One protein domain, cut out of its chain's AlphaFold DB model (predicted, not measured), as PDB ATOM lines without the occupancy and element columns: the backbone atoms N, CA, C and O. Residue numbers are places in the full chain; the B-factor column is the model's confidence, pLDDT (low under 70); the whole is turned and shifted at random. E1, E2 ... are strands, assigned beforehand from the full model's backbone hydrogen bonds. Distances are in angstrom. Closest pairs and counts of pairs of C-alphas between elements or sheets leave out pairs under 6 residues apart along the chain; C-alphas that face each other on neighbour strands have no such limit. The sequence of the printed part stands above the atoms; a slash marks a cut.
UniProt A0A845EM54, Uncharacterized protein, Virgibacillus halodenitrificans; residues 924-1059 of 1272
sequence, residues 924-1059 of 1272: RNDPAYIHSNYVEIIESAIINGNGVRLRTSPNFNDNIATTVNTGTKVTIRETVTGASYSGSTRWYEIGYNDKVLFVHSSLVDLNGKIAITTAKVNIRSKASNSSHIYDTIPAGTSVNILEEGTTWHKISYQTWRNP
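This is residues 924 to 1059 of the 1272 residues of an uncharacterized protein of Virgibacillus halodenitrificans (UniProt A0A845EM54). Two lobes of strands are joined by a ribbon of two long antiparallel strands, E2 and E8, which makes the waist of an elongated body. In one lobe the meander E5 E6 E7 is partly face to face with the hairpin E3 E4, their strands crossed; in the other, the E1 E12 E11 end of the largest sheet stands with the hairpin E9 E10 over it, again crossed. The printed part has 136 residues, with twelve named strands, E1 to E12 in chain order, and no named helix: all strand. The sheets, each antiparallel, run E1 E12 E11 E8 E2, E5 E6 E7, E3 E4 and E9 E10. The whole is only just compact, close to loose, with a radius of gyration of the C-alphas of 16.6 A and spans of 50 by 28 by 26 A.

The largest sheet runs from E1, residues 928 to 931, through E12, 1048 to 1052, E11, 1038 to 1043, and E8, 1004 to 1013, to E2, 935 to 943. It is strongly twisted, its C-alphas up to 6.6 A off its best plane. N 930 and O 1049 of E1 and E12 are within hydrogen-bond range at 3.0 A, N 1052 and O 1040 of E12 and E11 at 2.9 A, N 1011 and O 1039 of E8 and E11 at 2.8 A, and N 938 and O 1010 of E2 and E8 at 2.9 A. E2 bends by 76 degrees at residue 940, and E8 by 76 degrees at residue 1007. The hairpin E9, 1017 to 1020, and E10, 1029 to 1033, has N 1019 and O 1031 at 2.8 A; its strands stand at 71 degrees to those of the largest sheet. The closest C-alphas of E1 and E9 are those of Tyr 929 and Arg 1020, 5.0 A apart. The meander, each strand the antiparallel neighbour of the one before, is E5, 971 to 981, E6, 984 to 992, and E7, 995 to 1000, with N 976 and O 987 at 2.9 A and N 990 and O 997 at 2.8 A. The hairpin E3, 948 to 951, and E4, 960 to 964, has N 950 and O 962 at 2.9 A; its strands stand at 89 degrees to those of the meander. The closest C-alphas of E3 and E7 are those of Arg 951 and Phe 998, 5.1 A apart. E5 and E9 are apart.

E1 begins at C-alpha 928, (41.902, 37.723, 53.191), and E12 ends at C-alpha 1052, (44.131, 33.759, 48.751). E8 measures 23.1 A, E6 22.7 A, E5 21.4 A and E2 20.6 A.

The C-alphas farthest apart, of Thr 977 and Ser 1026, are 50.4 A apart. The printed part has no cut, no link is long, and no printed residue is under 70 in pLDDT.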
ATOM      1  N   ARG A 924      40.906  29.133  57.155       86.62
ATOM      2  CA  ARG A 924      42.033  28.771  56.262       86.62
ATOM      3  C   ARG A 924      41.729  29.041  54.787       86.62
ATOM      4  O   ARG A 924      42.581  29.565  54.075       86.62
ATOM      5  N   ASN A 925      40.524  28.692  54.342       84.69
ATOM      6  CA  ASN A 925      40.125  28.756  52.936       84.69
ATOM      7  C   ASN A 925      39.468  30.088  52.531       84.69
ATOM      8  O   ASN A 925      39.276  30.321  51.338       84.69
ATOM      9  N   ASP A 926      39.156  30.964  53.489       89.81
ATOM     10  CA  ASP A 926      38.475  32.233  53.221       89.81
ATOM     11  C   ASP A 926      39.422  33.249  52.569       89.81
ATOM     12  O   ASP A 926      40.601  33.310  52.942       89.81
ATOM     13  N   PRO A 927      38.937  34.127  51.673       90.38
ATOM     14  CA  PRO A 927      39.703  35.286  51.235       90.38
ATOM     15  C   PRO A 927      40.185  36.138  52.417       90.38
ATOM     16  O   PRO A 927      39.501  36.280  53.433       90.38
ATOM     17  N   ALA A 928      41.362  36.731  52.268       94.50
ATOM     18  CA  ALA A 928      41.902  37.723  53.191       94.50
ATOM     19  C   ALA A 928      42.218  39.025  52.441       94.50
ATOM     20  O   ALA A 928      42.078  39.093  51.221       94.50
ATOM     21  N   TYR A 929      42.635  40.066  53.159       96.19
ATOM     22  CA  TYR A 929      42.893  41.390  52.595       96.19
ATOM     23  C   TYR A 929      44.273  41.915  52.989       96.19
ATOM     24  O   TYR A 929      44.698  41.777  54.139       96.19
ATOM     25  N   ILE A 930      44.949  42.555  52.034       95.50
ATOM     26  CA  ILE A 930      46.244  43.219  52.206       95.50
ATOM     27  C   ILE A 930      46.180  44.647  51.649       95.50
ATOM     28  O   ILE A 930      45.488  44.903  50.665       95.50
ATOM     29  N   HIS A 931      46.857  45.590  52.303       95.50
ATOM     30  CA  HIS A 931      46.816  47.008  51.938       95.50
ATOM     31  C   HIS A 931      47.799  47.314  50.800       95.50
ATOM     32  O   HIS A 931      48.962  46.915  50.873       95.50
ATOM     33  N   SER A 932      47.357  48.075  49.793       92.81
ATOM     34  CA  SER A 932      48.113  48.365  48.561       92.81
ATOM     35  C   SER A 932      49.515  48.939  48.807       92.81
ATOM     36  O   SER A 932      50.494  48.402  48.304       92.81
ATOM     37  N   ASN A 933      49.638  49.950  49.674       93.69
ATOM     38  CA  ASN A 933      50.910  50.580  50.076       93.69
ATOM     39  C   ASN A 933      52.046  49.630  50.530       93.69
ATOM     40  O   ASN A 933      53.187  50.080  50.620       93.69
ATOM     41  N   TYR A 934      51.761  48.367  50.869       93.94
ATOM     42  CA  TYR A 934      52.754  47.400  51.363       93.94
ATOM     43  C   TYR A 934      52.986  46.215  50.415       93.94
ATOM     44  O   TYR A 934      53.577  45.215  50.830       93.94
ATOM     45  N   VAL A 935      52.529  46.301  49.161       91.75
ATOM     46  CA  VAL A 935      52.748  45.275  48.134       91.75
ATOM     47  C   VAL A 935      53.176  45.860  46.793       91.75
ATOM     48  O   VAL A 935      52.716  46.918  46.377       91.75
ATOM     49  N   GLU A 936      54.022  45.117  46.089       91.00
ATOM     50  CA  GLU A 936      54.287  45.277  44.663       91.00
ATOM     51  C   GLU A 936      53.497  44.203  43.902       91.00
ATOM     52  O   GLU A 936      53.570  43.019  44.243       91.00
ATOM     53  N   ILE A 937      52.710  44.605  42.901       88.00
ATOM     54  CA  ILE A 937      51.928  43.678  42.070       88.00
ATOM     55  C   ILE A 937      52.764  43.269  40.861       88.00
ATOM     56  O   ILE A 937      53.241  44.122  40.117       88.00
ATOM     57  N   ILE A 938      52.897  41.961  40.646       84.94
ATOM     58  CA  ILE A 938      53.644  41.384  39.529       84.94
ATOM     59  C   ILE A 938      52.715  40.472  38.728       84.94
ATOM     60  O   ILE A 938      52.093  39.562  39.281       84.94
ATOM     61  N   GLU A 939      52.658  40.696  37.416       83.81
ATOM     62  CA  GLU A 939      51.998  39.794  36.471       83.81
ATOM     63  C   GLU A 939      52.912  38.598  36.148       83.81
ATOM     64  O   GLU A 939      54.126  38.721  35.951       83.81
ATOM     65  N   SER A 940      52.349  37.396  36.170       82.00
ATOM     66  CA  SER A 940      53.062  36.144  35.920       82.00
ATOM     67  C   SER A 940      52.099  35.022  35.580       82.00
ATOM     68  O   SER A 940      50.950  35.013  36.014       82.00
ATOM     69  N   ALA A 941      52.603  34.003  34.886       86.88
ATOM     70  CA  ALA A 941      51.836  32.783  34.735       86.88
ATOM     71  C   ALA A 941      51.686  32.083  36.097       86.88
ATOM     72  O   ALA A 941      52.664  31.834  36.810       86.88
ATOM     73  N   ILE A 942      50.444  31.772  36.457       87.88
ATOM     74  CA  ILE A 942      50.085  31.089  37.698       87.88
ATOM     75  C   ILE A 942      49.192  29.893  37.403       87.88
ATOM     76  O   ILE A 942      48.370  29.902  36.488       87.88
ATOM     77  N   ILE A 943      49.302  28.862  38.229       89.88
ATOM     78  CA  ILE A 943      48.319  27.781  38.263       89.88
ATOM     79  C   ILE A 943      46.964  28.344  38.708       89.88
ATOM     80  O   ILE A 943      46.904  29.038  39.716       89.88
ATOM     81  N   ASN A 944      45.874  28.042  38.000       85.94
ATOM     82  CA  ASN A 944      44.549  28.629  38.273       85.94
ATOM     83  C   ASN A 944      43.598  27.718  39.090       85.94
ATOM     84  O   ASN A 944      42.469  28.108  39.385       85.94
ATOM     85  N   GLY A 945      44.052  26.529  39.508       80.25
ATOM     86  CA  GLY A 945      43.266  25.551  40.271       80.25
ATOM     87  C   GLY A 945      44.007  24.955  41.474       80.25
ATOM     88  O   GLY A 945      45.233  24.961  41.535       80.25
ATOM     89  N   ASN A 946      43.255  24.418  42.438       79.50
ATOM     90  CA  ASN A 946      43.808  23.685  43.585       79.50
ATOM     91  C   ASN A 946      44.016  22.201  43.249       79.50
ATOM     92  O   ASN A 946      43.271  21.640  42.448       79.50
ATOM     93  N   GLY A 947      45.013  21.557  43.864       84.00
ATOM     94  CA  GLY A 947      45.312  20.143  43.615       84.00
ATOM     95  C   GLY A 947      45.829  19.842  42.199       84.00
ATOM     96  O   GLY A 947      45.713  18.710  41.724       84.00
ATOM     97  N   VAL A 948      46.389  20.835  41.503       89.50
ATOM     98  CA  VAL A 948      46.885  20.689  40.129       89.50
ATOM     99  C   VAL A 948      48.183  19.889  40.127       89.50
ATOM    100  O   VAL A 948      49.203  20.283  40.690       89.50
ATOM    101  N   ARG A 949      48.134  18.734  39.464       93.06
ATOM    102  CA  ARG A 949      49.255  17.804  39.313       93.06
ATOM    103  C   ARG A 949      50.190  18.298  38.209       93.06
ATOM    104  O   ARG A 949      49.829  18.221  37.035       93.06
ATOM    105  N   LEU A 950      51.379  18.772  38.581       94.31
ATOM    106  CA  LEU A 950      52.459  19.076  37.636       94.31
ATOM    107  C   LEU A 950      53.166  17.770  37.267       94.31
ATOM    108  O   LEU A 950      53.415  16.929  38.134       94.31
ATOM    109  N   ARG A 951      53.468  17.571  35.984       95.44
ATOM    110  CA  ARG A 951      53.842  16.255  35.442       95.44
ATOM    111  C   ARG A 951      55.192  16.272  34.741       95.44
ATOM    112  O   ARG A 951      55.593  17.297  34.202       95.44
ATOM    113  N   THR A 952      55.880  15.134  34.699       94.62
ATOM    114  CA  THR A 952      57.161  14.991  33.977       94.62
ATOM    115  C   THR A 952      56.994  14.838  32.459       94.62
ATOM    116  O   THR A 952      57.979  14.805  31.726       94.62
ATOM    117  N   SER A 953      55.760  14.731  31.952       94.38
ATOM    118  CA  SER A 953      55.440  14.704  30.513       94.38
ATOM    119  C   SER A 953      53.986  15.151  30.272       94.38
ATOM    120  O   SER A 953      53.155  14.953  31.166       94.38
ATOM    121  N   PRO A 954      53.629  15.686  29.087       94.00
ATOM    122  CA  PRO A 954      52.295  16.229  28.799       94.00
ATOM    123  C   PRO A 954      51.246  15.140  28.469       94.00
ATOM    124  O   PRO A 954      50.656  15.100  27.388       94.00
ATOM    125  N   ASN A 955      51.027  14.210  29.401       91.88
ATOM    126  CA  ASN A 955      50.002  13.162  29.334       91.88
ATOM    127  C   ASN A 955      49.421  12.864  30.732       91.88
ATOM    128  O   ASN A 955      49.832  13.480  31.709       91.88
ATOM    129  N   PHE A 956      48.449  11.951  30.840       90.19
ATOM    130  CA  PHE A 956      47.716  11.701  32.093       90.19
ATOM    131  C   PHE A 956      48.114  10.431  32.864       90.19
ATOM    132  O   PHE A 956      47.460  10.123  33.860       90.19
ATOM    133  N   ASN A 957      49.195   9.750  32.466       87.44
ATOM    134  CA  ASN A 957      49.688   8.515  33.097       87.44
ATOM    135  C   ASN A 957      50.182   8.759  34.543       87.44
ATOM    136  O   ASN A 957      50.079   9.869  35.067       87.44
ATOM    137  N   ASP A 958      50.751   7.752  35.205       81.69
ATOM    138  CA  ASP A 958      51.344   7.934  36.537       81.69
ATOM    139  C   ASP A 958      52.732   8.606  36.457       81.69
ATOM    140  O   ASP A 958      53.781   7.978  36.562       81.69
ATOM    141  N   ASN A 959      52.727   9.903  36.136       88.44
ATOM    142  CA  ASN A 959      53.915  10.732  35.900       88.44
ATOM    143  C   ASN A 959      53.867  12.069  36.671       88.44
ATOM    144  O   ASN A 959      54.387  13.096  36.225       88.44
ATOM    145  N   ILE A 960      53.181  12.067  37.817       91.25
ATOM    146  CA  ILE A 960      52.977  13.236  38.677       91.25
ATOM    147  C   ILE A 960      54.297  13.558  39.390       91.25
ATOM    148  O   ILE A 960      54.777  12.776  40.201       91.25
ATOM    149  N   ALA A 961      54.881  14.720  39.101       90.44
ATOM    150  CA  ALA A 961      56.119  15.175  39.734       90.44
ATOM    151  C   ALA A 961      55.865  15.856  41.086       90.44
ATOM    152  O   ALA A 961      56.691  15.779  41.991       90.44
ATOM    153  N   THR A 962      54.746  16.576  41.190       89.88
ATOM    154  CA  THR A 962      54.266  17.241  42.407       89.88
ATOM    155  C   THR A 962      52.805  17.671  42.221       89.88
ATOM    156  O   THR A 962      52.279  17.660  41.106       89.88
ATOM    157  N   THR A 963      52.140  18.067  43.305       87.81
ATOM    158  CA  THR A 963      50.806  18.679  43.284       87.81
ATOM    159  C   THR A 963      50.887  20.073  43.900       87.81
ATOM    160  O   THR A 963      51.481  20.240  44.961       87.81
ATOM    161  N   VAL A 964      50.310  21.072  43.231       84.25
ATOM    162  CA  VAL A 964      50.364  22.490  43.625       84.25
ATOM    163  C   VAL A 964      48.969  23.127  43.624       84.25
ATOM    164  O   VAL A 964      48.013  22.543  43.112       84.25
ATOM    165  N   ASN A 965      48.842  24.320  44.213       82.12
ATOM    166  CA  ASN A 965      47.555  24.996  44.423       82.12
ATOM    167  C   ASN A 965      47.410  26.303  43.625       82.12
ATOM    168  O   ASN A 965      48.351  26.754  42.967       82.12
ATOM    169  N   THR A 966      46.224  26.912  43.676       80.50
ATOM    170  CA  THR A 966      45.904  28.096  42.873       80.50
ATOM    171  C   THR A 966      46.772  29.300  43.251       80.50
ATOM    172  O   THR A 966      47.088  29.537  44.419       80.50
ATOM    173  N   GLY A 967      47.193  30.045  42.235       74.44
ATOM    174  CA  GLY A 967      48.186  31.108  42.301       74.44
ATOM    175  C   GLY A 967      49.644  30.647  42.414       74.44
ATOM    176  O   GLY A 967      50.526  31.489  42.552       74.44
ATOM    177  N   THR A 968      49.950  29.343  42.328       83.88
ATOM    178  CA  THR A 968      51.356  28.892  42.270       83.88
ATOM    179  C   THR A 968      52.034  29.455  41.019       83.88
ATOM    180  O   THR A 968      51.655  29.099  39.904       83.88
ATOM    181  N   LYS A 969      53.045  30.313  41.203       86.06
ATOM    182  CA  LYS A 969      53.840  30.902  40.118       86.06
ATOM    183  C   LYS A 969      54.593  29.827  39.331       86.06
ATOM    184  O   LYS A 969      55.257  28.974  39.919       86.06
ATOM    185  N   VAL A 970      54.530  29.913  38.005       88.75
ATOM    186  CA  VAL A 970      55.256  29.054  37.060       88.75
ATOM    187  C   VAL A 970      55.859  29.904  35.942       88.75
ATOM    188  O   VAL A 970      55.264  30.887  35.512       88.75
ATOM    189  N   THR A 971      57.034  29.536  35.438       89.69
ATOM    190  CA  THR A 971      57.631  30.222  34.279       89.69
ATOM    191  C   THR A 971      57.269  29.458  33.014       89.69
ATOM    192  O   THR A 971      57.773  28.353  32.827       89.69
ATOM    193  N   ILE A 972      56.426  30.011  32.136       92.44
ATOM    194  CA  ILE A 972      56.168  29.393  30.824       92.44
ATOM    195  C   ILE A 972      57.464  29.383  30.017       92.44
ATOM    196  O   ILE A 972      58.112  30.419  29.871       92.44
ATOM    197  N   ARG A 973      57.824  28.213  29.493       91.12
ATOM    198  CA  ARG A 973      58.962  28.028  28.590       91.12
ATOM    199  C   ARG A 973      58.452  27.972  27.155       91.12
ATOM    200  O   ARG A 973      58.759  28.851  26.359       91.12
ATOM    201  N   GLU A 974      57.588  26.999  26.866       92.19
ATOM    202  CA  GLU A 974      57.034  26.756  25.530       92.19
ATOM    203  C   GLU A 974      55.563  26.298  25.592       92.19
ATOM    204  O   GLU A 974      55.068  25.842  26.625       92.19
ATOM    205  N   THR A 975      54.840  26.411  24.471       94.25
ATOM    206  CA  THR A 975      53.544  25.735  24.273       94.25
ATOM    207  C   THR A 975      53.794  24.419  23.543       94.25
ATOM    208  O   THR A 975      54.346  24.439  22.448       94.25
ATOM    209  N   VAL A 976      53.335  23.297  24.101       93.19
ATOM    210  CA  VAL A 976      53.533  21.954  23.527       93.19
ATOM    211  C   VAL A 976      52.204  21.222  23.324       93.19
ATOM    212  O   VAL A 976      51.200  21.530  23.968       93.19
ATOM    213  N   THR A 977      52.192  20.234  22.431       93.94
ATOM    214  CA  THR A 977      51.029  19.363  22.198       93.94
ATOM    215  C   THR A 977      51.109  18.130  23.097       93.94
ATOM    216  O   THR A 977      52.158  17.498  23.193       93.94
ATOM    217  N   GLY A 978      49.998  17.765  23.736       92.31
ATOM    218  CA  GLY A 978      49.909  16.622  24.646       92.31
ATOM    219  C   GLY A 978      48.551  15.924  24.617       92.31
ATOM    220  O   GLY A 978      47.745  16.128  23.707       92.31
ATOM    221  N   ALA A 979      48.289  15.091  25.627       91.94
ATOM    222  CA  ALA A 979      47.012  14.386  25.763       91.94
ATOM    223  C   ALA A 979      45.831  15.370  25.863       91.94
ATOM    224  O   ALA A 979      45.943  16.410  26.513       91.94
ATOM    225  N   SER A 980      44.701  15.039  25.229       90.75
ATOM    226  CA  SER A 980      43.552  15.949  25.167       90.75
ATOM    227  C   SER A 980      42.799  16.037  26.497       90.75
ATOM    228  O   SER A 980      42.547  15.018  27.140       90.75
ATOM    229  N   TYR A 981      42.400  17.249  26.883       86.69
ATOM    230  CA  TYR A 981      41.527  17.523  28.020       86.69
ATOM    231  C   TYR A 981      40.558  18.659  27.684       86.69
ATOM    232  O   TYR A 981      40.954  19.717  27.194       86.69
ATOM    233  N   SER A 982      39.265  18.440  27.937       83.56
ATOM    234  CA  SER A 982      38.186  19.395  27.630       83.56
ATOM    235  C   SER A 982      38.207  19.934  26.181       83.56
ATOM    236  O   SER A 982      37.902  21.101  25.942       83.56
ATOM    237  N   GLY A 983      38.595  19.097  25.210       86.56
ATOM    238  CA  GLY A 983      38.667  19.453  23.783       86.56
ATOM    239  C   GLY A 983      39.962  20.148  23.336       86.56
ATOM    240  O   GLY A 983      40.164  20.331  22.140       86.56
ATOM    241  N   SER A 984      40.865  20.487  24.261       91.38
ATOM    242  CA  SER A 984      42.191  21.045  23.969       91.38
ATOM    243  C   SER A 984      43.266  19.958  24.019       91.38
ATOM    244  O   SER A 984      43.235  19.107  24.897       91.38
ATOM    245  N   THR A 985      44.258  20.013  23.127       94.44
ATOM    246  CA  THR A 985      45.525  19.252  23.221       94.44
ATOM    247  C   THR A 985      46.706  20.128  23.653       94.44
ATOM    248  O   THR A 985      47.853  19.680  23.630       94.44
ATOM    249  N   ARG A 986      46.451  21.387  24.032       95.75
ATOM    250  CA  ARG A 986      47.471  22.384  24.366       95.75
ATOM    251  C   ARG A 986      47.959  22.223  25.807       95.75
ATOM    252  O   ARG A 986      47.182  22.269  26.756       95.75
ATOM    253  N   TRP A 987      49.267  22.099  25.974       95.81
ATOM    254  CA  TRP A 987      49.963  22.095  27.258       95.81
ATOM    255  C   TRP A 987      51.009  23.214  27.279       95.81
ATOM    256  O   TRP A 987      51.415  23.724  26.233       95.81
ATOM    257  N   TYR A 988      51.460  23.582  28.473       96.88
ATOM    258  CA  TYR A 988      52.641  24.416  28.659       96.88
ATOM    259  C   TYR A 988      53.784  23.573  29.216       96.88
ATOM    260  O   TYR A 988      53.588  22.806  30.163       96.88
ATOM    261  N   GLU A 989      54.974  23.746  28.642       96.00
ATOM    262  CA  GLU A 989      56.216  23.451  29.349       96.00
ATOM    263  C   GLU A 989      56.468  24.592  30.344       96.00
ATOM    264  O   GLU A 989      56.428  25.771  29.979       96.00
ATOM    265  N   ILE A 990      56.718  24.242  31.603       95.50
ATOM    266  CA  ILE A 990      56.920  25.181  32.705       95.50
ATOM    267  C   ILE A 990      58.237  24.927  33.438       95.50
ATOM    268  O   ILE A 990      58.632  23.789  33.675       95.50
ATOM    269  N   GLY A 991      58.891  26.008  33.857       93.00
ATOM    270  CA  GLY A 991      59.886  25.991  34.922       93.00
ATOM    271  C   GLY A 991      59.205  26.123  36.286       93.00
ATOM    272  O   GLY A 991      58.446  27.071  36.502       93.00
ATOM    273  N   TYR A 992      59.483  25.189  37.196       91.44
ATOM    274  CA  TYR A 992      59.023  25.216  38.586       91.44
ATOM    275  C   TYR A 992      60.035  24.501  39.496       91.44
ATOM    276  O   TYR A 992      60.373  23.346  39.242       91.44
ATOM    277  N   ASN A 993      60.516  25.179  40.546       85.44
ATOM    278  CA  ASN A 993      61.552  24.698  41.479       85.44
ATOM    279  C   ASN A 993      62.734  24.012  40.759       85.44
ATOM    280  O   ASN A 993      62.999  22.826  40.965       85.44
ATOM    281  N   ASP A 994      63.363  24.758  39.844       86.25
ATOM    282  CA  ASP A 994      64.492  24.366  38.978       86.25
ATOM    283  C   ASP A 994      64.271  23.135  38.075       86.25
ATOM    284  O   ASP A 994      65.181  22.691  37.375       86.25
ATOM    285  N   LYS A 995      63.042  22.609  38.021       87.50
ATOM    286  CA  LYS A 995      62.641  21.501  37.150       87.50
ATOM    287  C   LYS A 995      61.839  22.009  35.958       87.50
ATOM    288  O   LYS A 995      61.050  22.948  36.071       87.50
ATOM    289  N   VAL A 996      62.010  21.329  34.828       94.06
ATOM    290  CA  VAL A 996      61.120  21.436  33.667       94.06
ATOM    291  C   VAL A 996      59.987  20.428  33.850       94.06
ATOM    292  O   VAL A 996      60.243  19.241  34.051       94.06
ATOM    293  N   LEU A 997      58.746  20.908  33.835       96.19
ATOM    294  CA  LEU A 997      57.523  20.132  34.049       96.19
ATOM    295  C   LEU A 997      56.444  20.545  33.038       96.19
ATOM    296  O   LEU A 997      56.600  21.514  32.301       96.19
ATOM    297  N   PHE A 998      55.329  19.819  33.024       96.62
ATOM    298  CA  PHE A 998      54.218  20.030  32.101       96.62
ATOM    299  C   PHE A 998      52.887  20.166  32.838       96.62
ATOM    300  O   PHE A 998      52.616  19.459  33.814       96.62
ATOM    301  N   VAL A 999      52.037  21.054  32.324       96.00
ATOM    302  CA  VAL A 999      50.673  21.304  32.811       96.00
ATOM    303  C   VAL A 999      49.741  21.614  31.630       96.00
ATOM    304  O   VAL A 999      50.150  22.256  30.662       96.00
ATOM    305  N   HIS A1000      48.497  21.122  31.664       95.56
ATOM    306  CA  HIS A1000      47.522  21.384  30.597       95.56
ATOM    307  C   HIS A1000      47.125  22.867  30.582       95.56
ATOM    308  O   HIS A1000      46.957  23.467  31.646       95.56
ATOM    309  N   SER A1001      46.937  23.469  29.403       92.56
ATOM    310  CA  SER A1001      46.821  24.930  29.290       92.56
ATOM    311  C   SER A1001      45.590  25.522  29.978       92.56
ATOM    312  O   SER A1001      45.589  26.708  30.278       92.56
ATOM    313  N   SER A1002      44.550  24.722  30.240       91.75
ATOM    314  CA  SER A1002      43.369  25.168  30.996       91.75
ATOM    315  C   SER A1002      43.638  25.387  32.488       91.75
ATOM    316  O   SER A1002      42.813  26.002  33.155       91.75
ATOM    317  N   LEU A1003      44.743  24.852  33.020       92.75
ATOM    318  CA  LEU A1003      45.097  24.895  34.445       92.75
ATOM    319  C   LEU A1003      46.096  26.017  34.782       92.75
ATOM    320  O   LEU A1003      46.625  26.066  35.892       92.75
ATOM    321  N   VAL A1004      46.362  26.908  33.821       90.94
ATOM    322  CA  VAL A1004      47.269  28.051  33.952       90.94
ATOM    323  C   VAL A1004      46.559  29.315  33.481       90.94
ATOM    324  O   VAL A1004      46.023  29.347  32.376       90.94
ATOM    325  N   ASP A1005      46.592  30.361  34.299       87.69
ATOM    326  CA  ASP A1005      46.365  31.731  33.846       87.69
ATOM    327  C   ASP A1005      47.722  32.347  33.489       87.69
ATOM    328  O   ASP A1005      48.656  32.294  34.289       87.69
ATOM    329  N   LEU A1006      47.855  32.889  32.278       85.62
ATOM    330  CA  LEU A1006      49.087  33.529  31.808       85.62
ATOM    331  C   LEU A1006      49.275  34.941  32.379       85.62
ATOM    332  O   LEU A1006      50.411  35.400  32.476       85.62
ATOM    333  N   ASN A1007      48.180  35.601  32.763       83.31
ATOM    334  CA  ASN A1007      48.134  37.008  33.169       83.31
ATOM    335  C   ASN A1007      47.844  37.149  34.675       83.31
ATOM    336  O   ASN A1007      47.302  38.157  35.132       83.31
ATOM    337  N   GLY A1008      48.170  36.113  35.448       80.38
ATOM    338  CA  GLY A1008      47.881  36.039  36.870       80.38
ATOM    339  C   GLY A1008      48.620  37.096  37.684       80.38
ATOM    340  O   GLY A1008      49.799  37.368  37.454       80.38
ATOM    341  N   LYS A1009      47.943  37.672  38.681       84.94
ATOM    342  CA  LYS A1009      48.520  38.697  39.559       84.94
ATOM    343  C   LYS A1009      48.914  38.122  40.917       84.94
ATOM    344  O   LYS A1009      48.085  37.582  41.652       84.94
ATOM    345  N   ILE A1010      50.182  38.294  41.276       84.44
ATOM    346  CA  ILE A1010      50.693  38.052  42.629       84.44
ATOM    347  C   ILE A1010      51.107  39.376  43.270       84.44
ATOM    348  O   ILE A1010      51.527  40.303  42.581       84.44
ATOM    349  N   ALA A1011      50.997  39.454  44.591       88.31
ATOM    350  CA  ALA A1011      51.492  40.562  45.393       88.31
ATOM    351  C   ALA A1011      52.736  40.095  46.159       88.31
ATOM    352  O   ALA A1011      52.657  39.111  46.899       88.31
ATOM    353  N   ILE A1012      53.863  40.792  46.018       89.81
ATOM    354  CA  ILE A1012      55.036  40.603  46.880       89.81
ATOM    355  C   ILE A1012      55.043  41.711  47.928       89.81
ATOM    356  O   ILE A1012      54.986  42.893  47.602       89.81
ATOM    357  N   THR A1013      55.107  41.343  49.203       92.75
ATOM    358  CA  THR A1013      55.104  42.304  50.312       92.75
ATOM    359  C   THR A1013      56.401  43.108  50.370       92.75
ATOM    360  O   THR A1013      57.479  42.523  50.492       92.75
ATOM    361  N   THR A1014      56.315  44.436  50.369       93.88
ATOM    362  CA  THR A1014      57.479  45.340  50.454       93.88
ATOM    363  C   THR A1014      57.920  45.614  51.897       93.88
ATOM    364  O   THR A1014      59.054  46.022  52.134       93.88
ATOM    365  N   ALA A1015      57.051  45.346  52.876       93.12
ATOM    366  CA  ALA A1015      57.292  45.522  54.307       93.12
ATOM    367  C   ALA A1015      56.654  44.381  55.125       93.12
ATOM    368  O   ALA A1015      55.880  43.585  54.593       93.12
ATOM    369  N   LYS A1016      56.938  44.317  56.435       94.81
ATOM    370  CA  LYS A1016      56.164  43.475  57.365       94.81
ATOM    371  C   LYS A1016      54.734  44.024  57.460       94.81
ATOM    372  O   LYS A1016      54.560  45.193  57.795       94.81
ATOM    373  N   VAL A1017      53.727  43.201  57.171       94.88
ATOM    374  CA  VAL A1017      52.350  43.658  56.911       94.88
ATOM    375  C   VAL A1017      51.295  42.721  57.503       94.88
ATOM    376  O   VAL A1017      51.435  41.502  57.490       94.88
ATOM    377  N   ASN A1018      50.215  43.311  58.023       95.94
ATOM    378  CA  ASN A1018      49.073  42.582  58.574       95.94
ATOM    379  C   ASN A1018      48.142  42.090  57.457       95.94
ATOM    380  O   ASN A1018      47.577  42.901  56.719       95.94
ATOM    381  N   ILE A1019      47.917  40.779  57.404       95.50
ATOM    382  CA  ILE A1019      46.843  40.147  56.636       95.50
ATOM    383  C   ILE A1019      45.549  40.244  57.440       95.50
ATOM    384  O   ILE A1019      45.514  39.876  58.614       95.50
ATOM    385  N   ARG A1020      44.476  40.746  56.826       96.25
ATOM    386  CA  ARG A1020      43.231  41.094  57.528       96.25
ATOM    387  C   ARG A1020      42.001  40.346  57.031       96.25
ATOM    388  O   ARG A1020      41.958  39.875  55.898       96.25
ATOM    389  N   SER A1021      40.978  40.284  57.880       94.25
ATOM    390  CA  SER A1021      39.701  39.631  57.576       94.25
ATOM    391  C   SER A1021      38.776  40.440  56.665       94.25
ATOM    392  O   SER A1021      37.905  39.859  56.022       94.25
ATOM    393  N   LYS A1022      38.944  41.768  56.590       95.31
ATOM    394  CA  LYS A1022      38.175  42.668  55.712       95.31
ATOM    395  C   LYS A1022      39.070  43.787  55.165       95.31
ATOM    396  O   LYS A1022      40.164  44.029  55.670       95.31
ATOM    397  N   ALA A1023      38.572  44.522  54.173       93.88
ATOM    398  CA  ALA A1023      39.201  45.724  53.617       93.88
ATOM    399  C   ALA A1023      39.135  46.937  54.583       93.88
ATOM    400  O   ALA A1023      38.529  47.961  54.280       93.88
ATOM    401  N   SER A1024      39.697  46.812  55.793       93.88
ATOM    402  CA  SER A1024      39.736  47.884  56.800       93.88
ATOM    403  C   SER A1024      40.884  47.716  57.796       93.88
ATOM    404  O   SER A1024      41.114  46.621  58.313       93.88
ATOM    405  N   ASN A1025      41.519  48.831  58.171       91.00
ATOM    406  CA  ASN A1025      42.562  48.888  59.201       91.00
ATOM    407  C   ASN A1025      42.068  48.567  60.626       91.00
ATOM    408  O   ASN A1025      42.894  48.244  61.480       91.00
ATOM    409  N   SER A1026      40.757  48.607  60.882       92.75
ATOM    410  CA  SER A1026      40.151  48.173  62.150       92.75
ATOM    411  C   SER A1026      39.699  46.707  62.154       92.75
ATOM    412  O   SER A1026      39.239  46.214  63.180       92.75
ATOM    413  N   SER A1027      39.808  45.992  61.028       94.75
ATOM    414  CA  SER A1027      39.389  44.587  60.948       94.75
ATOM    415  C   SER A1027      40.444  43.617  61.492       94.75
ATOM    416  O   SER A1027      41.645  43.917  61.481       94.75
ATOM    417  N   HIS A1028      39.967  42.460  61.969       95.19
ATOM    418  CA  HIS A1028      40.771  41.413  62.610       95.19
ATOM    419  C   HIS A1028      41.987  41.005  61.770       95.19
ATOM    420  O   HIS A1028      41.908  40.923  60.542       95.19
ATOM    421  N   ILE A1029      43.106  40.748  62.446       95.06
ATOM    422  CA  ILE A1029      44.387  40.393  61.831       95.06
ATOM    423  C   ILE A1029      44.503  38.870  61.836       95.06
ATOM    424  O   ILE A1029      44.631  38.263  62.894       95.06
ATOM    425  N   TYR A1030      44.465  38.261  60.653       94.38
ATOM    426  CA  TYR A1030      44.640  36.821  60.483       94.38
ATOM    427  C   TYR A1030      46.109  36.388  60.584       94.38
ATOM    428  O   TYR A1030      46.353  35.288  61.063       94.38
ATOM    429  N   ASP A1031      47.067  37.216  60.154       93.12
ATOM    430  CA  ASP A1031      48.513  36.986  60.335       93.12
ATOM    431  C   ASP A1031      49.307  38.297  60.111       93.12
ATOM    432  O   ASP A1031      48.755  39.277  59.603       93.12
ATOM    433  N   THR A1032      50.602  38.321  60.431       92.94
ATOM    434  CA  THR A1032      51.530  39.424  60.137       92.94
ATOM    435  C   THR A1032      52.792  38.911  59.431       92.94
ATOM    436  O   THR A1032      53.813  38.623  60.062       92.94
ATOM    437  N   ILE A1033      52.741  38.853  58.100       92.00
ATOM    438  CA  ILE A1033      53.808  38.301  57.253       92.00
ATOM    439  C   ILE A1033      54.994  39.269  57.063       92.00
ATOM    440  O   ILE A1033      54.801  40.488  57.080       92.00
ATOM    441  N   PRO A1034      56.233  38.759  56.894       94.06
ATOM    442  CA  PRO A1034      57.424  39.572  56.640       94.06
ATOM    443  C   PRO A1034      57.506  40.053  55.183       94.06
ATOM    444  O   PRO A1034      56.843  39.507  54.304       94.06
ATOM    445  N   ALA A1035      58.382  41.030  54.922       92.06
ATOM    446  CA  ALA A1035      58.720  41.471  53.566       92.06
ATOM    447  C   ALA A1035      59.283  40.320  52.702       92.06
ATOM    448  O   ALA A1035      59.866  39.369  53.222       92.06
ATOM    449  N   GLY A1036      59.121  40.413  51.379       87.94
ATOM    450  CA  GLY A1036      59.486  39.367  50.415       87.94
ATOM    451  C   GLY A1036      58.491  38.201  50.296       87.94
ATOM    452  O   GLY A1036      58.671  37.342  49.436       87.94
ATOM    453  N   THR A1037      57.428  38.160  51.106       88.75
ATOM    454  CA  THR A1037      56.381  37.131  51.017       88.75
ATOM    455  C   THR A1037      55.516  37.339  49.771       88.75
ATOM    456  O   THR A1037      55.033  38.444  49.528       88.75
ATOM    457  N   SER A1038      55.279  36.275  48.998       85.88
ATOM    458  CA  SER A1038      54.363  36.283  47.849       85.88
ATOM    459  C   SER A1038      52.974  35.786  48.259       85.88
ATOM    460  O   SER A1038      52.857  34.723  48.865       85.88
ATOM    461  N   VAL A1039      51.922  36.517  47.886       87.00
ATOM    462  CA  VAL A1039      50.509  36.133  48.069       87.00
ATOM    463  C   VAL A1039      49.711  36.326  46.777       87.00
ATOM    464  O   VAL A1039      50.060  37.149  45.933       87.00
ATOM    465  N   ASN A1040      48.634  35.562  46.605       84.19
ATOM    466  CA  ASN A1040      47.945  35.448  45.315       84.19
ATOM    467  C   ASN A1040      46.725  36.374  45.290       84.19
ATOM    468  O   ASN A1040      45.853  36.235  46.152       84.19
ATOM    469  N   ILE A1041      46.651  37.308  44.336       87.12
ATOM    470  CA  ILE A1041      45.547  38.273  44.251       87.12
ATOM    471  C   ILE A1041      44.327  37.593  43.622       87.12
ATOM    472  O   ILE A1041      44.412  36.985  42.560       87.12
ATOM    473  N   LEU A1042      43.187  37.710  44.300       85.56
ATOM    474  CA  LEU A1042      41.870  37.279  43.826       85.56
ATOM    475  C   LEU A1042      41.062  38.448  43.247       85.56
ATOM    476  O   LEU A1042      40.236  38.244  42.367       85.56
ATOM    477  N   GLU A1043      41.260  39.660  43.775       88.50
ATOM    478  CA  GLU A1043      40.526  40.866  43.374       88.50
ATOM    479  C   GLU A1043      41.371  42.105  43.702       88.50
ATOM    480  O   GLU A1043      41.895  42.240  44.815       88.50
ATOM    481  N   GLU A1044      41.529  43.005  42.734       88.81
ATOM    482  CA  GLU A1044      42.360  44.202  42.856       88.81
ATOM    483  C   GLU A1044      41.495  45.416  43.231       88.81
ATOM    484  O   GLU A1044      40.618  45.815  42.469       88.81
ATOM    485  N   GLY A1045      41.734  46.004  44.408       85.75
ATOM    486  CA  GLY A1045      41.078  47.233  44.862       85.75
ATOM    487  C   GLY A1045      42.072  48.376  45.077       85.75
ATOM    488  O   GLY A1045      43.276  48.164  45.175       85.75
ATOM    489  N   THR A1046      41.565  49.606  45.180       86.69
ATOM    490  CA  THR A1046      42.381  50.839  45.249       86.69
ATOM    491  C   THR A1046      43.232  50.960  46.520       86.69
ATOM    492  O   THR A1046      44.365  51.433  46.475       86.69
ATOM    493  N   THR A1047      42.693  50.540  47.667       93.56
ATOM    494  CA  THR A1047      43.380  50.583  48.977       93.56
ATOM    495  C   THR A1047      43.658  49.188  49.538       93.56
ATOM    496  O   THR A1047      44.608  48.999  50.294       93.56
ATOM    497  N   TRP A1048      42.845  48.200  49.158       95.88
ATOM    498  CA  TRP A1048      42.932  46.824  49.641       95.88
ATOM    499  C   TRP A1048      42.813  45.850  48.475       95.88
ATOM    500  O   TRP A1048      41.840  45.906  47.725       95.88
ATOM    501  N   HIS A1049      43.757  44.922  48.376       94.69
ATOM    502  CA  HIS A1049      43.667  43.773  47.482       94.69
ATOM    503  C   HIS A1049      43.147  42.573  48.272       94.69
ATOM    504  O   HIS A1049      43.558  42.332  49.412       94.69
ATOM    505  N   LYS A1050      42.234  41.822  47.664       93.75
ATOM    506  CA  LYS A1050      41.698  40.569  48.196       93.75
ATOM    507  C   LYS A1050      42.608  39.440  47.734       93.75
ATOM    508  O   LYS A1050      42.920  39.355  46.547       93.75
ATOM    509  N   ILE A1051      43.037  38.583  48.650       91.38
ATOM    510  CA  ILE A1051      44.054  37.556  48.411       91.38
ATOM    511  C   ILE A1051      43.595  36.166  48.861       91.38
ATOM    512  O   ILE A1051      42.775  36.027  49.771       91.38
ATOM    513  N   SER A1052      44.172  35.135  48.246       85.75
ATOM    514  CA  SER A1052      44.131  33.759  48.751       85.75
ATOM    515  C   SER A1052      45.291  33.535  49.721       85.75
ATOM    516  O   SER A1052      46.430  33.894  49.415       85.75
ATOM    517  N   TYR A1053      45.012  32.957  50.895       86.56
ATOM    518  CA  TYR A1053      45.995  32.840  51.980       86.56
ATOM    519  C   TYR A1053      45.784  31.572  52.835       86.56
ATOM    520  O   TYR A1053      45.318  31.620  53.977       86.56
ATOM    521  N   GLN A1054      46.065  30.402  52.253       83.06
ATOM    522  CA  GLN A1054      45.662  29.081  52.770       83.06
ATOM    523  C   GLN A1054      46.554  28.515  53.897       83.06
ATOM    524  O   GLN A1054      47.122  27.430  53.782       83.06
ATOM    525  N   THR A1055      46.651  29.228  55.020       86.19
ATOM    526  CA  THR A1055      47.455  28.848  56.201       86.19
ATOM    527  C   THR A1055      46.622  28.791  57.497       86.19
ATOM    528  O   THR A1055      45.430  29.107  57.495       86.19
ATOM    529  N   TRP A1056      47.244  28.363  58.600       89.31
ATOM    530  CA  TRP A1056      46.759  28.613  59.963       89.31
ATOM    531  C   TRP A1056      46.710  30.121  60.229       89.31
ATOM    532  O   TRP A1056      47.618  30.839  59.824       89.31
ATOM    533  N   ARG A1057      45.664  30.603  60.905       93.44
ATOM    534  CA  ARG A1057      45.427  32.035  61.153       93.44
ATOM    535  C   ARG A1057      45.205  32.309  62.638       93.44
ATOM    536  O   ARG A1057      44.749  31.431  63.367       93.44
ATOM    537  N   ASN A1058      45.461  33.538  63.067       94.12
ATOM    538  CA  ASN A1058      45.123  34.017  64.402       94.12
ATOM    539  C   ASN A1058      43.586  34.051  64.573       94.12
ATOM    540  O   ASN A1058      42.897  34.655  63.739       94.12
ATOM    541  N   PRO A1059      43.022  33.436  65.627       95.44
ATOM    542  CA  PRO A1059      41.587  33.457  65.900       95.44
ATOM    543  C   PRO A1059      41.107  34.806  66.453       95.44
ATOM    544  O   PRO A1059      41.898  35.607  66.951       95.44
TER     545      PRO A1059